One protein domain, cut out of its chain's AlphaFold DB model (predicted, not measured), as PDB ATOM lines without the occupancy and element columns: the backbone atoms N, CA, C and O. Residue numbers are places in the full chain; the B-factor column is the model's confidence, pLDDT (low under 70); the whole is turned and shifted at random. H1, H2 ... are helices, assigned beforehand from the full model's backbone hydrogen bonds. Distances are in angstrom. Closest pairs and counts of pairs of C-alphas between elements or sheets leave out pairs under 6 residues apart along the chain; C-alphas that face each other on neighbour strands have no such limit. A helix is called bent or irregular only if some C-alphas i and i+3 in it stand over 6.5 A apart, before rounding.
ATOM      1  N   GLU A   8     182.771 162.531 163.254       94.44
ATOM      2  CA  GLU A   8     182.548 161.488 162.246       94.44
ATOM      3  C   GLU A   8     181.302 161.789 161.409       94.44
ATOM      4  O   GLU A   8     181.346 161.718 160.188       94.44
ATOM      5  N   ALA A   9     180.219 162.244 162.047       94.19
ATOM      6  CA  ALA A   9     179.008 162.633 161.331       94.19
ATOM      7  C   ALA A   9     179.241 163.836 160.395       94.19
ATOM      8  O   ALA A   9     178.607 163.931 159.346       94.19
ATOM      9  N   LEU A  10     180.142 164.757 160.763       94.31
ATOM     10  CA  LEU A  10     180.530 165.876 159.896       94.31
ATOM     11  C   LEU A  10     181.355 165.405 158.697       94.31
ATOM     12  O   LEU A  10     181.120 165.875 157.588       94.31
ATOM     13  N   ILE A  11     182.273 164.461 158.907       96.44
ATOM     14  CA  ILE A  11     183.044 163.836 157.827       96.44
ATOM     15  C   ILE A  11     182.100 163.148 156.844       96.44
ATOM     16  O   ILE A  11     182.114 163.480 155.662       96.44
ATOM     17  N   ASP A  12     181.225 162.270 157.338       95.75
ATOM     18  CA  ASP A  12     180.297 161.506 156.500       95.75
ATOM     19  C   ASP A  12     179.396 162.411 155.648       95.75
ATOM     20  O   ASP A  12     179.035 162.054 154.527       95.75
ATOM     21  N   ARG A  13     179.027 163.591 156.168       96.06
ATOM     22  CA  ARG A  13     178.153 164.534 155.462       96.06
ATOM     23  C   ARG A  13     178.890 165.403 154.448       96.06
ATOM     24  O   ARG A  13     178.338 165.611 153.373       96.06
ATOM     25  N   TYR A  14     180.056 165.942 154.805       96.31
ATOM     26  CA  TYR A  14     180.667 167.057 154.070       96.31
ATOM     27  C   TYR A  14     181.993 166.707 153.384       96.31
ATOM     28  O   TYR A  14     182.420 167.436 152.495       96.31
ATOM     29  N   ALA A  15     182.666 165.606 153.742       96.62
ATOM     30  CA  ALA A  15     184.013 165.331 153.231       96.62
ATOM     31  C   ALA A  15     184.069 165.163 151.705       96.62
ATOM     32  O   ALA A  15     185.063 165.544 151.093       96.62
ATOM     33  N   ALA A  16     183.018 164.624 151.078       97.00
ATOM     34  CA  ALA A  16     182.948 164.478 149.622       97.00
ATOM     35  C   ALA A  16     182.783 165.827 148.901       97.00
ATOM     36  O   ALA A  16     183.418 166.070 147.876       97.00
ATOM     37  N   ASP A  17     181.962 166.714 149.457       96.62
ATOM     38  CA  ASP A  17     181.701 168.042 148.903       96.62
ATOM     39  C   ASP A  17     182.953 168.924 149.013       96.62
ATOM     40  O   ASP A  17     183.398 169.524 148.037       96.62
ATOM     41  N   ILE A  18     183.617 168.895 150.167       97.31
ATOM     42  CA  ILE A  18     184.874 169.618 150.382       97.31
ATOM     43  C   ILE A  18     186.027 169.022 149.553       97.31
ATOM     44  O   ILE A  18     186.868 169.758 149.030       97.31
ATOM     45  N   ALA A  19     186.072 167.700 149.374       97.19
ATOM     46  CA  ALA A  19     187.030 167.043 148.481       97.19
ATOM     47  C   ALA A  19     186.931 167.541 147.040       97.19
ATOM     48  O   ALA A  19     187.959 167.720 146.388       97.19
ATOM     49  N   PHE A  20     185.711 167.800 146.562       96.62
ATOM     50  CA  PHE A  20     185.499 168.368 145.238       96.62
ATOM     51  C   PHE A  20     186.150 169.750 145.122       96.62
ATOM     52  O   PHE A  20     186.986 169.953 144.247       96.62
ATOM     53  N   VAL A  21     185.843 170.666 146.049       96.69
ATOM     54  CA  VAL A  21     186.392 172.035 146.035       96.69
ATOM     55  C   VAL A  21     187.916 172.033 146.154       96.69
ATOM     56  O   VAL A  21     188.598 172.825 145.510       96.69
ATOM     57  N   THR A  22     188.473 171.146 146.977       96.62
ATOM     58  CA  THR A  22     189.924 171.061 147.206       96.62
ATOM     59  C   THR A  22     190.680 170.240 146.163       96.62
ATOM     60  O   THR A  22     191.908 170.264 146.177       96.62
ATOM     61  N   GLU A  23     189.982 169.528 145.272       95.69
ATOM     62  CA  GLU A  23     190.558 168.551 144.335       95.69
ATOM     63  C   GLU A  23     191.462 167.516 145.033       95.69
ATOM     64  O   GLU A  23     192.517 167.118 144.530       95.69
ATOM     65  N   THR A  24     191.060 167.069 146.224       96.00
ATOM     66  CA  THR A  24     191.783 166.052 147.002       96.00
ATOM     67  C   THR A  24     190.868 164.891 147.396       96.00
ATOM     68  O   THR A  24     189.650 165.027 147.337       96.00
ATOM     69  N   PRO A  25     191.401 163.715 147.785       97.81
ATOM     70  CA  PRO A  25     190.570 162.629 148.305       97.81
ATOM     71  C   PRO A  25     189.775 163.057 149.545       97.81
ATOM     72  O   PRO A  25     190.296 163.796 150.375       97.81
ATOM     73  N   ALA A  26     188.549 162.552 149.713       97.62
ATOM     74  CA  ALA A  26     187.718 162.843 150.886       97.62
ATOM     75  C   ALA A  26     188.446 162.559 152.204       97.62
ATOM     76  O   ALA A  26     189.033 161.488 152.386       97.62
ATOM     77  N   ALA A  27     188.393 163.525 153.125       97.31
ATOM     78  CA  ALA A  27     188.914 163.350 154.469       97.31
ATOM     79  C   ALA A  27     188.261 162.147 155.161       97.31
ATOM     80  O   ALA A  27     187.051 161.954 155.098       97.31
ATOM     81  N   THR A  28     189.071 161.372 155.876       97.06
ATOM     82  CA  THR A  28     188.605 160.256 156.716       97.06
ATOM     83  C   THR A  28     188.881 160.493 158.199       97.06
ATOM     84  O   THR A  28     188.593 159.630 159.024       97.06
ATOM     85  N   THR A  29     189.477 161.638 158.548       97.25
ATOM     86  CA  THR A  29     189.735 162.043 159.932       97.25
ATOM     87  C   THR A  29     189.303 163.492 160.159       97.25
ATOM     88  O   THR A  29     189.273 164.278 159.205       97.25
ATOM     89  N   PRO A  30     188.986 163.876 161.407       96.25
ATOM     90  CA  PRO A  30     188.601 165.247 161.722       96.25
ATOM     91  C   PRO A  30     189.693 166.267 161.386       96.25
ATOM     92  O   PRO A  30     189.395 167.340 160.871       96.25
ATOM     93  N   GLU A  31     190.960 165.929 161.620       97.56
ATOM     94  CA  GLU A  31     192.105 166.793 161.323       97.56
ATOM     95  C   GLU A  31     192.273 167.009 159.819       97.56
ATOM     96  O   GLU A  31     192.517 168.134 159.382       97.56
ATOM     97  N   ALA A  32     192.100 165.951 159.020       97.88
ATOM     98  CA  ALA A  32     192.127 166.056 157.566       97.88
ATOM     99  C   ALA A  32     190.973 166.931 157.059       97.88
ATOM    100  O   ALA A  32     191.186 167.780 156.196       97.88
ATOM    101  N   LEU A  33     189.775 166.783 157.639       97.62
ATOM    102  CA  LEU A  33     188.631 167.619 157.291       97.62
ATOM    103  C   LEU A  33     188.903 169.094 157.621       97.62
ATOM    104  O   LEU A  33     188.670 169.944 156.774       97.62
ATOM    105  N   ILE A  34     189.456 169.413 158.798       98.19
ATOM    106  CA  ILE A  34     189.825 170.793 159.168       98.19
ATOM    107  C   ILE A  34     190.792 171.403 158.148       98.19
ATOM    108  O   ILE A  34     190.591 172.536 157.713       98.19
ATOM    109  N   GLN A  35     191.831 170.660 157.751       97.88
ATOM    110  CA  GLN A  35     192.788 171.144 156.752       97.88
ATOM    111  C   GLN A  35     192.114 171.406 155.406       97.88
ATOM    112  O   GLN A  35     192.334 172.455 154.804       97.88
ATOM    113  N   GLN A  36     191.269 170.481 154.952       98.12
ATOM    114  CA  GLN A  36     190.541 170.645 153.699       98.12
ATOM    115  C   GLN A  36     189.565 171.821 153.738       98.12
ATOM    116  O   GLN A  36     189.473 172.546 152.755       98.12
ATOM    117  N   LEU A  37     188.890 172.064 154.864       97.94
ATOM    118  CA  LEU A  37     188.024 173.234 155.031       97.94
ATOM    119  C   LEU A  37     188.813 174.544 154.888       97.94
ATOM    120  O   LEU A  37     188.346 175.457 154.217       97.94
ATOM    121  N   GLY A  38     190.027 174.625 155.439       97.19
ATOM    122  CA  GLY A  38     190.898 175.787 155.227       97.19
ATOM    123  C   GLY A  38     191.215 176.018 153.746       97.19
ATOM    124  O   GLY A  38     191.008 177.112 153.230       97.19
ATOM    125  N   VAL A  39     191.628 174.964 153.036       97.88
ATOM    126  CA  VAL A  39     191.925 175.044 151.593       97.88
ATOM    127  C   VAL A  39     190.677 175.388 150.772       97.88
ATOM    128  O   VAL A  39     190.762 176.159 149.818       97.88
ATOM    129  N   ALA A  40     189.519 174.826 151.121       97.25
ATOM    130  CA  ALA A  40     188.260 175.118 150.448       97.25
ATOM    131  C   ALA A  40     187.855 176.583 150.640       97.25
ATOM    132  O   ALA A  40     187.507 177.234 149.661       97.25
ATOM    133  N   ALA A  41     187.973 177.126 151.855       97.44
ATOM    134  CA  ALA A  41     187.709 178.538 152.122       97.44
ATOM    135  C   ALA A  41     188.602 179.454 151.267       97.44
ATOM    136  O   ALA A  41     188.101 180.389 150.647       97.44
ATOM    137  N   ASP A  42     189.898 179.144 151.156       96.50
ATOM    138  CA  ASP A  42     190.824 179.914 150.315       96.50
ATOM    139  C   ASP A  42     190.440 179.856 148.826       96.50
ATOM    140  O   ASP A  42     190.476 180.873 148.132       96.50
ATOM    141  N   ARG A  43     190.054 178.678 148.319       96.38
ATOM    142  CA  ARG A  43     189.664 178.494 146.910       96.38
ATOM    143  C   ARG A  43     188.348 179.183 146.567       96.38
ATOM    144  O   ARG A  43     188.283 179.857 145.543       96.38
ATOM    145  N   LEU A  44     187.332 179.037 147.414       95.50
ATOM    146  CA  LEU A  44     186.047 179.717 147.239       95.50
ATOM    147  C   LEU A  44     186.224 181.234 147.330       95.50
ATOM    148  O   LEU A  44     185.714 181.962 146.485       95.50
ATOM    149  N   GLY A  45     187.030 181.706 148.287       95.25
ATOM    150  CA  GLY A  45     187.362 183.123 148.414       95.25
ATOM    151  C   GLY A  45     188.113 183.666 147.195       95.25
ATOM    152  O   GLY A  45     187.827 184.767 146.736       95.25
ATOM    153  N   ALA A  46     189.037 182.893 146.615       95.69
ATOM    154  CA  ALA A  46     189.727 183.273 145.379       95.69
ATOM    155  C   ALA A  46     188.799 183.310 144.150       95.69
ATOM    156  O   ALA A  46     189.095 184.021 143.189       95.69
ATOM    157  N   ALA A  47     187.701 182.553 144.182       94.25
ATOM    158  CA  ALA A  47     186.655 182.549 143.163       94.25
ATOM    159  C   ALA A  47     185.569 183.622 143.394       94.25
ATOM    160  O   ALA A  47     184.652 183.711 142.583       94.25
ATOM    161  N   ASP A  48     185.685 184.436 144.453       94.44
ATOM    162  CA  ASP A  48     184.693 185.443 144.875       94.44
ATOM    163  C   ASP A  48     183.300 184.846 145.182       94.44
ATOM    164  O   ASP A  48     182.275 185.509 145.035       94.44
ATOM    165  N   ILE A  49     183.267 183.580 145.623       94.19
ATOM    166  CA  ILE A  49     182.038 182.869 146.005       94.19
ATOM    167  C   ILE A  49     181.659 183.218 147.447       94.19
ATOM    168  O   ILE A  49     182.470 183.119 148.374       94.19
ATOM    169  N   ILE A  50     180.394 183.587 147.642       91.88
ATOM    170  CA  ILE A  50     179.828 183.939 148.949       91.88
ATOM    171  C   ILE A  50     179.714 182.679 149.821       91.88
ATOM    172  O   ILE A  50     179.276 181.635 149.350       91.88
ATOM    173  N   GLY A  51     180.074 182.767 151.107       88.81
ATOM    174  CA  GLY A  51     180.017 181.636 152.043       88.81
ATOM    175  C   GLY A  51     181.364 180.939 152.266       88.81
ATOM    176  O   GLY A  51     181.463 180.022 153.086       88.81
ATOM    177  N   ALA A  52     182.436 181.399 151.613       91.44
ATOM    178  CA  ALA A  52     183.806 180.965 151.901       91.44
ATOM    179  C   ALA A  52     184.190 181.184 153.381       91.44
ATOM    180  O   ALA A  52     184.874 180.362 153.998       91.44
ATOM    181  N   GLU A  53     183.705 182.271 153.984       93.31
ATOM    182  CA  GLU A  53     183.910 182.605 155.390       93.31
ATOM    183  C   GLU A  53     183.250 181.601 156.345       93.31
ATOM    184  O   GLU A  53     183.798 181.321 157.415       93.31
ATOM    185  N   ASP A  54     182.116 181.016 155.952       96.06
ATOM    186  CA  ASP A  54     181.429 179.998 156.741       96.06
ATOM    187  C   ASP A  54     182.236 178.696 156.765       96.06
ATOM    188  O   ASP A  54     182.365 178.070 157.821       96.06
ATOM    189  N   ILE A  55     182.885 178.326 155.657       95.56
ATOM    190  CA  ILE A  55     183.798 177.173 155.627       95.56
ATOM    191  C   ILE A  55     184.983 177.390 156.583       95.56
ATOM    192  O   ILE A  55     185.305 176.509 157.389       95.56
ATOM    193  N   GLY A  56     185.594 178.577 156.565       95.38
ATOM    194  CA  GLY A  56     186.685 178.921 157.485       95.38
ATOM    195  C   GLY A  56     186.247 178.938 158.958       95.38
ATOM    196  O   GLY A  56     186.948 178.427 159.844       95.38
ATOM    197  N   ALA A  57     185.053 179.464 159.242       97.00
ATOM    198  CA  ALA A  57     184.467 179.435 160.580       97.00
ATOM    199  C   ALA A  57     184.189 177.998 161.050       97.00
ATOM    200  O   ALA A  57     184.464 177.657 162.205       97.00
ATOM    201  N   ALA A  58     183.690 177.132 160.164       97.06
ATOM    202  CA  ALA A  58     183.473 175.724 160.464       97.06
ATOM    203  C   ALA A  58     184.772 174.996 160.826       97.06
ATOM    204  O   ALA A  58     184.789 174.262 161.819       97.06
ATOM    205  N   ALA A  59     185.852 175.235 160.074       97.31
ATOM    206  CA  ALA A  59     187.175 174.682 160.366       97.31
ATOM    207  C   ALA A  59     187.637 175.061 161.779       97.31
ATOM    208  O   ALA A  59     188.067 174.203 162.550       97.31
ATOM    209  N   SER A  60     187.468 176.337 162.139       98.00
ATOM    210  CA  SER A  60     187.865 176.872 163.444       98.00
ATOM    211  C   SER A  60     187.073 176.226 164.585       98.00
ATOM    212  O   SER A  60     187.656 175.708 165.535       98.00
ATOM    213  N   TYR A  61     185.742 176.153 164.467       98.12
ATOM    214  CA  TYR A  61     184.910 175.511 165.489       98.12
ATOM    215  C   TYR A  61     185.161 174.009 165.624       98.12
ATOM    216  O   TYR A  61     185.053 173.469 166.727       98.12
ATOM    217  N   LEU A  62     185.465 173.318 164.523       97.31
ATOM    218  CA  LEU A  62     185.809 171.902 164.569       97.31
ATOM    219  C   LEU A  62     187.165 171.688 165.255       97.31
ATOM    220  O   LEU A  62     187.272 170.793 166.089       97.31
ATOM    221  N   ALA A  63     188.161 172.535 164.979       98.00
ATOM    222  CA  ALA A  63     189.453 172.500 165.661       98.00
ATOM    223  C   ALA A  63     189.306 172.728 167.174       98.00
ATOM    224  O   ALA A  63     189.792 171.922 167.970       98.00
ATOM    225  N   ASP A  64     188.543 173.748 167.574       97.94
ATOM    226  CA  ASP A  64     188.245 174.012 168.985       97.94
ATOM    227  C   ASP A  64     187.513 172.828 169.634       97.94
ATOM    228  O   ASP A  64     187.792 172.457 170.774       97.94
ATOM    229  N   ALA A  65     186.590 172.181 168.912       96.81
ATOM    230  CA  ALA A  65     185.873 171.013 169.416       96.81
ATOM    231  C   ALA A  65     186.777 169.792 169.647       96.81
ATOM    232  O   ALA A  65     186.453 168.964 170.502       96.81
ATOM    233  N   LEU A  66     187.859 169.637 168.879       96.00
ATOM    234  CA  LEU A  66     188.842 168.567 169.082       96.00
ATOM    235  C   LEU A  66     189.776 168.863 170.256       96.00
ATOM    236  O   LEU A  66     190.193 167.932 170.941       96.00
ATOM    237  N   ALA A  67     190.074 170.140 170.502       96.81
ATOM    238  CA  ALA A  67     190.881 170.576 171.636       96.81
ATOM    239  C   ALA A  67     190.100 170.597 172.965       96.81
ATOM    240  O   ALA A  67     190.703 170.534 174.035       96.81
ATOM    241  N   ALA A  68     188.769 170.697 172.912       95.50
ATOM    242  CA  ALA A  68     187.913 170.744 174.089       95.50
ATOM    243  C   ALA A  68     187.696 169.362 174.731       95.50
ATOM    244  O   ALA A  68     187.457 168.355 174.058       95.50
ATOM    245  N   GLU A  69     187.652 169.344 176.064       94.69
ATOM    246  CA  GLU A  69     187.278 168.157 176.831       94.69
ATOM    247  C   GLU A  69     185.858 167.666 176.470       94.69
ATOM    248  O   GLU A  69     184.967 168.465 176.137       94.69
ATOM    249  N   PRO A  70     185.586 166.348 176.552       90.88
ATOM    250  CA  PRO A  70     184.253 165.811 176.312       90.88
ATOM    251  C   PRO A  70     183.203 166.463 177.220       90.88
ATOM    252  O   PRO A  70     183.289 166.415 178.445       90.88
ATOM    253  N   GLY A  71     182.161 167.047 176.626       92.38
ATOM    254  CA  GLY A  71     181.106 167.690 177.399       92.38
ATOM    255  C   GLY A  71     180.262 168.673 176.602       92.38
ATOM    256  O   GLY A  71     180.208 168.649 175.371       92.38
ATOM    257  N   ARG A  72     179.568 169.551 177.335       94.00
ATOM    258  CA  ARG A  72     178.637 170.534 176.764       94.00
ATOM    259  C   ARG A  72     179.326 171.500 175.802       94.00
ATOM    260  O   ARG A  72     178.743 171.834 174.777       94.00
ATOM    261  N   GLU A  73     180.535 171.942 176.129       95.31
ATOM    262  CA  GLU A  73     181.312 172.867 175.301       95.31
ATOM    263  C   GLU A  73     181.652 172.254 173.943       95.31
ATOM    264  O   GLU A  73     181.222 172.781 172.917       95.31
ATOM    265  N   ARG A  74     182.280 171.070 173.937       95.75
ATOM    266  CA  ARG A  74     182.556 170.306 172.714       95.75
ATOM    267  C   ARG A  74     181.307 170.111 171.850       95.75
ATOM    268  O   ARG A  74     181.351 170.328 170.643       95.75
ATOM    269  N   GLN A  75     180.162 169.780 172.450       94.56
ATOM    270  CA  GLN A  75     178.903 169.645 171.702       94.56
ATOM    271  C   GLN A  75     178.413 170.961 171.084       94.56
ATOM    272  O   GLN A  75     177.842 170.952 169.994       94.56
ATOM    273  N   ILE A  76     178.586 172.093 171.771       95.31
ATOM    274  CA  ILE A  76     178.217 173.410 171.235       95.31
ATOM    275  C   ILE A  76     179.106 173.757 170.043       95.31
ATOM    276  O   ILE A  76     178.581 174.210 169.027       95.31
ATOM    277  N   LEU A  77     180.413 173.517 170.150       97.19
ATOM    278  CA  LEU A  77     181.379 173.769 169.083       97.19
ATOM    279  C   LEU A  77     181.067 172.920 167.841       97.19
ATOM    280  O   LEU A  77     180.914 173.472 166.755       97.19
ATOM    281  N   LEU A  78     180.799 171.619 168.009       96.31
ATOM    282  CA  LEU A  78     180.392 170.742 166.898       96.31
ATOM    283  C   LEU A  78     179.095 171.204 166.224       96.31
ATOM    284  O   LEU A  78     179.004 171.219 165.001       96.31
ATOM    285  N   ARG A  79     178.099 171.659 166.995       96.00
ATOM    286  CA  ARG A  79     176.860 172.224 166.424       96.00
ATOM    287  C   ARG A  79     177.098 173.535 165.682       96.00
ATOM    288  O   ARG A  79     176.372 173.835 164.737       96.00
ATOM    289  N   ARG A  80     178.061 174.349 166.125       96.31
ATOM    290  CA  ARG A  80     178.449 175.574 165.417       96.31
ATOM    291  C   ARG A  80     179.125 175.227 164.097       96.31
ATOM    292  O   ARG A  80     178.658 175.730 163.083       96.31
ATOM    293  N   ALA A  81     180.099 174.317 164.106       96.75
ATOM    294  CA  ALA A  81     180.728 173.811 162.889       96.75
ATOM    295  C   ALA A  81     179.682 173.268 161.900       96.75
ATOM    296  O   ALA A  81     179.621 173.717 160.762       96.75
ATOM    297  N   ALA A  82     178.772 172.404 162.366       96.06
ATOM    298  CA  ALA A  82     177.705 171.833 161.543       96.06
ATOM    299  C   ALA A  82     176.810 172.885 160.873       96.06
ATOM    300  O   ALA A  82     176.377 172.693 159.742       96.06
ATOM    301  N   ARG A  83     176.496 173.974 161.587       95.31
ATOM    302  CA  ARG A  83     175.639 175.052 161.083       95.31
ATOM    303  C   ARG A  83     176.340 175.898 160.027       95.31
ATOM    304  O   ARG A  83     175.683 176.267 159.068       95.31
ATOM    305  N   HIS A  84     177.618 176.207 160.221       96.44
ATOM    306  CA  HIS A  84     178.388 176.938 159.218       96.44
ATOM    307  C   HIS A  84     178.579 176.093 157.953       96.44
ATOM    308  O   HIS A  84     178.347 176.588 156.863       96.44
ATOM    309  N   LEU A  85     178.860 174.792 158.090       95.00
ATOM    310  CA  LEU A  85     178.931 173.888 156.933       95.00
ATOM    311  C   LEU A  85     177.609 173.821 156.170       95.00
ATOM    312  O   LEU A  85     177.611 173.932 154.956       95.00
ATOM    313  N   ALA A  86     176.480 173.733 156.876       93.88
ATOM    314  CA  ALA A  86     175.169 173.735 156.231       93.88
ATOM    315  C   ALA A  86     174.841 175.065 155.526       93.88
ATOM    316  O   ALA A  86     174.078 175.065 154.569       93.88
ATOM    317  N   ALA A  87     175.369 176.191 156.013       89.31
ATOM    318  CA  ALA A  87     175.219 177.484 155.346       89.31
ATOM    319  C   ALA A  87     176.097 177.588 154.087       89.31
ATOM    320  O   ALA A  87     175.750 178.321 153.169       89.31
ATOM    321  N   ALA A  88     177.195 176.832 154.038       89.25
ATOM    322  CA  ALA A  88     178.132 176.806 152.923       89.25
ATOM    323  C   ALA A  88     177.806 175.752 151.844       89.25
ATOM    324  O   ALA A  88     178.555 175.659 150.873       89.25
ATOM    325  N   ASP A  89     176.721 174.973 151.981       90.75
ATOM    326  CA  ASP A  89     176.293 173.997 150.956       90.75
ATOM    327  C   ASP A  89     176.100 174.703 149.593       90.75
ATOM    328  O   ASP A  89     176.617 174.234 148.579       90.75
ATOM    329  N   ASP A  90     175.476 175.888 149.590       91.06
ATOM    330  CA  ASP A  90     175.257 176.692 148.376       91.06
ATOM    331  C   ASP A  90     176.583 177.145 147.728       91.06
ATOM    332  O   ASP A  90     176.701 177.161 146.506       91.06
ATOM    333  N   ALA A  91     177.612 177.445 148.530       93.06
ATOM    334  CA  ALA A  91     178.923 177.876 148.033       93.06
ATOM    335  C   ALA A  91     179.668 176.746 147.300       93.06
ATOM    336  O   ALA A  91     180.376 176.977 146.318       93.06
ATOM    337  N   VAL A  92     179.520 175.504 147.774       92.31
ATOM    338  CA  VAL A  92     180.112 174.333 147.113       92.31
ATOM    339  C   VAL A  92     179.396 174.023 145.801       92.31
ATOM    340  O   VAL A  92     180.052 173.676 144.815       92.31
ATOM    341  N   ASP A  93     178.072 174.153 145.775       94.00
ATOM    342  CA  ASP A  93     177.291 173.957 144.557       94.00
ATOM    343  C   ASP A  93     177.582 175.052 143.521       94.00
ATOM    344  O   ASP A  93     177.814 174.731 142.358       94.00
ATOM    345  N   GLU A  94     177.717 176.313 143.936       93.00
ATOM    346  CA  GLU A  94     178.156 177.398 143.051       93.00
ATOM    347  C   GLU A  94     179.545 177.115 142.450       93.00
ATOM    348  O   GLU A  94     179.745 177.243 141.241       93.00
ATOM    349  N   TYR A  95     180.496 176.627 143.254       93.12
ATOM    350  CA  TYR A  95     181.824 176.253 142.753       93.12
ATOM    351  C   TYR A  95     181.767 175.139 141.697       93.12
ATOM    352  O   TYR A  95     182.533 175.164 140.734       93.12
ATOM    353  N   ARG A  96     180.848 174.173 141.839       93.88
ATOM    354  CA  ARG A  96     180.623 173.108 140.841       93.88
ATOM    355  C   ARG A  96     180.094 173.635 139.519       93.88
ATOM    356  O   ARG A  96     180.386 173.039 138.492       93.88
ATOM    357  N   GLU A  97     179.306 174.701 139.536       93.88
ATOM    358  CA  GLU A  97     178.759 175.295 138.314       93.88
ATOM    359  C   GLU A  97     179.811 176.090 137.523       93.88
ATOM    360  O   GLU A  97     179.631 176.333 136.328       93.88
ATOM    361  N   MET A  98     180.920 176.472 138.164       91.62
ATOM    362  CA  MET A  98     182.017 177.213 137.535       91.62
ATOM    363  C   MET A  98     183.053 176.336 136.815       91.62
ATOM    364  O   MET A  98     183.765 176.858 135.950       91.62
ATOM    365  N   VAL A  99     183.181 175.053 137.178       86.12
ATOM    366  CA  VAL A  99     184.229 174.129 136.686       86.12
ATOM    367  C   VAL A  99     183.699 173.072 135.722       86.12
ATOM    368  O   VAL A  99     184.461 172.724 134.789       86.12
TER     369      VAL A  99
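What this domain is: This is residues 8 to 99 of the 99 residues of an uncharacterized protein of Streptomyces hoynatensis (UniProt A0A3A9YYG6). Four helices, H1 to H4, form an elongated bundle, with neighbours side by side or at a moderate slant, and a shorter fifth helix, H5, carries the run of H4 onward past one end. H2, H3 and H4 fold back and forth as two successive helical hairpins, while H1 packs on H2 and leaves a looser seam towards H4. The printed part has 92 residues with five named helices, in the order H1 H2 H3 H4 H5, and no named strand; its class is all helix. It is compact, with a radius of gyration of the C-alphas of 12.4 A, and spans 41 by 23 by 17 A.

How they stand to each other: H1, residues 8 to 22, touches H2, residues 30 to 46, running the same way at a tilt of 36 degrees, only just steep; their closest C-alphas, those of Thr 22 and Ala 40, are 5.5 A apart. H2 and H3, residues 52 to 67, are a hairpin and touch at a shallow tilt of 19 degrees, opposite ways, with the C-alphas of Ala 41 and Ala 52 closest at 4.6 A. H3 and H4, residues 72 to 87, are a hairpin too, at a shallow tilt of 20 degrees; the C-alphas of Ala 58 and Ala 81 come closest, at 4.1 A. H1 and H4 are close but not clearly touching, with the C-alphas of Leu 10 and Ala 82 closest at 6.8 A. H1 and H3 are apart, and so are H2 and H4. H5, residues 89 to 98, meets H4 only through their link. H1 touches H5 with residues 17 to 21 alone, at a shallow tilt of 24 degrees, the same way; the C-alphas of Asp 17 and Val 92 are the closest, at 6.7 A. In H2, H3, H4 and H5 every O i to N i+4 pair is within hydrogen-bond range; in H1 9 of 11 are.

Where its parts are: H1 begins at C-alpha 8, (182.548, 161.488, 162.246), and measures 19.3 A from first to last C-alpha; it is irregular, with C-alphas 13 and 16 standing 7.6 A apart. H2, the longest helix by residues, measures 24.4 A. H3 measures 23.4 A and ends at C-alpha 67, (190.881, 170.576, 171.636). H4 measures 22.8 A. H5 measures 14.9 A and ends at C-alpha 98, (182.017, 177.213, 137.535).

The domain as a whole: The two C-alphas farthest apart, those of Gly 71 and Val 99, are 41.3 A apart. The printed part has no cut and ends at residue 99, the chain's last. The links H2 to H3, H3 to H4 and H4 to H5 are tight, and H1 to H2 is short. The mean pLDDT of the printed part is 95.4, and no printed residue is under 70.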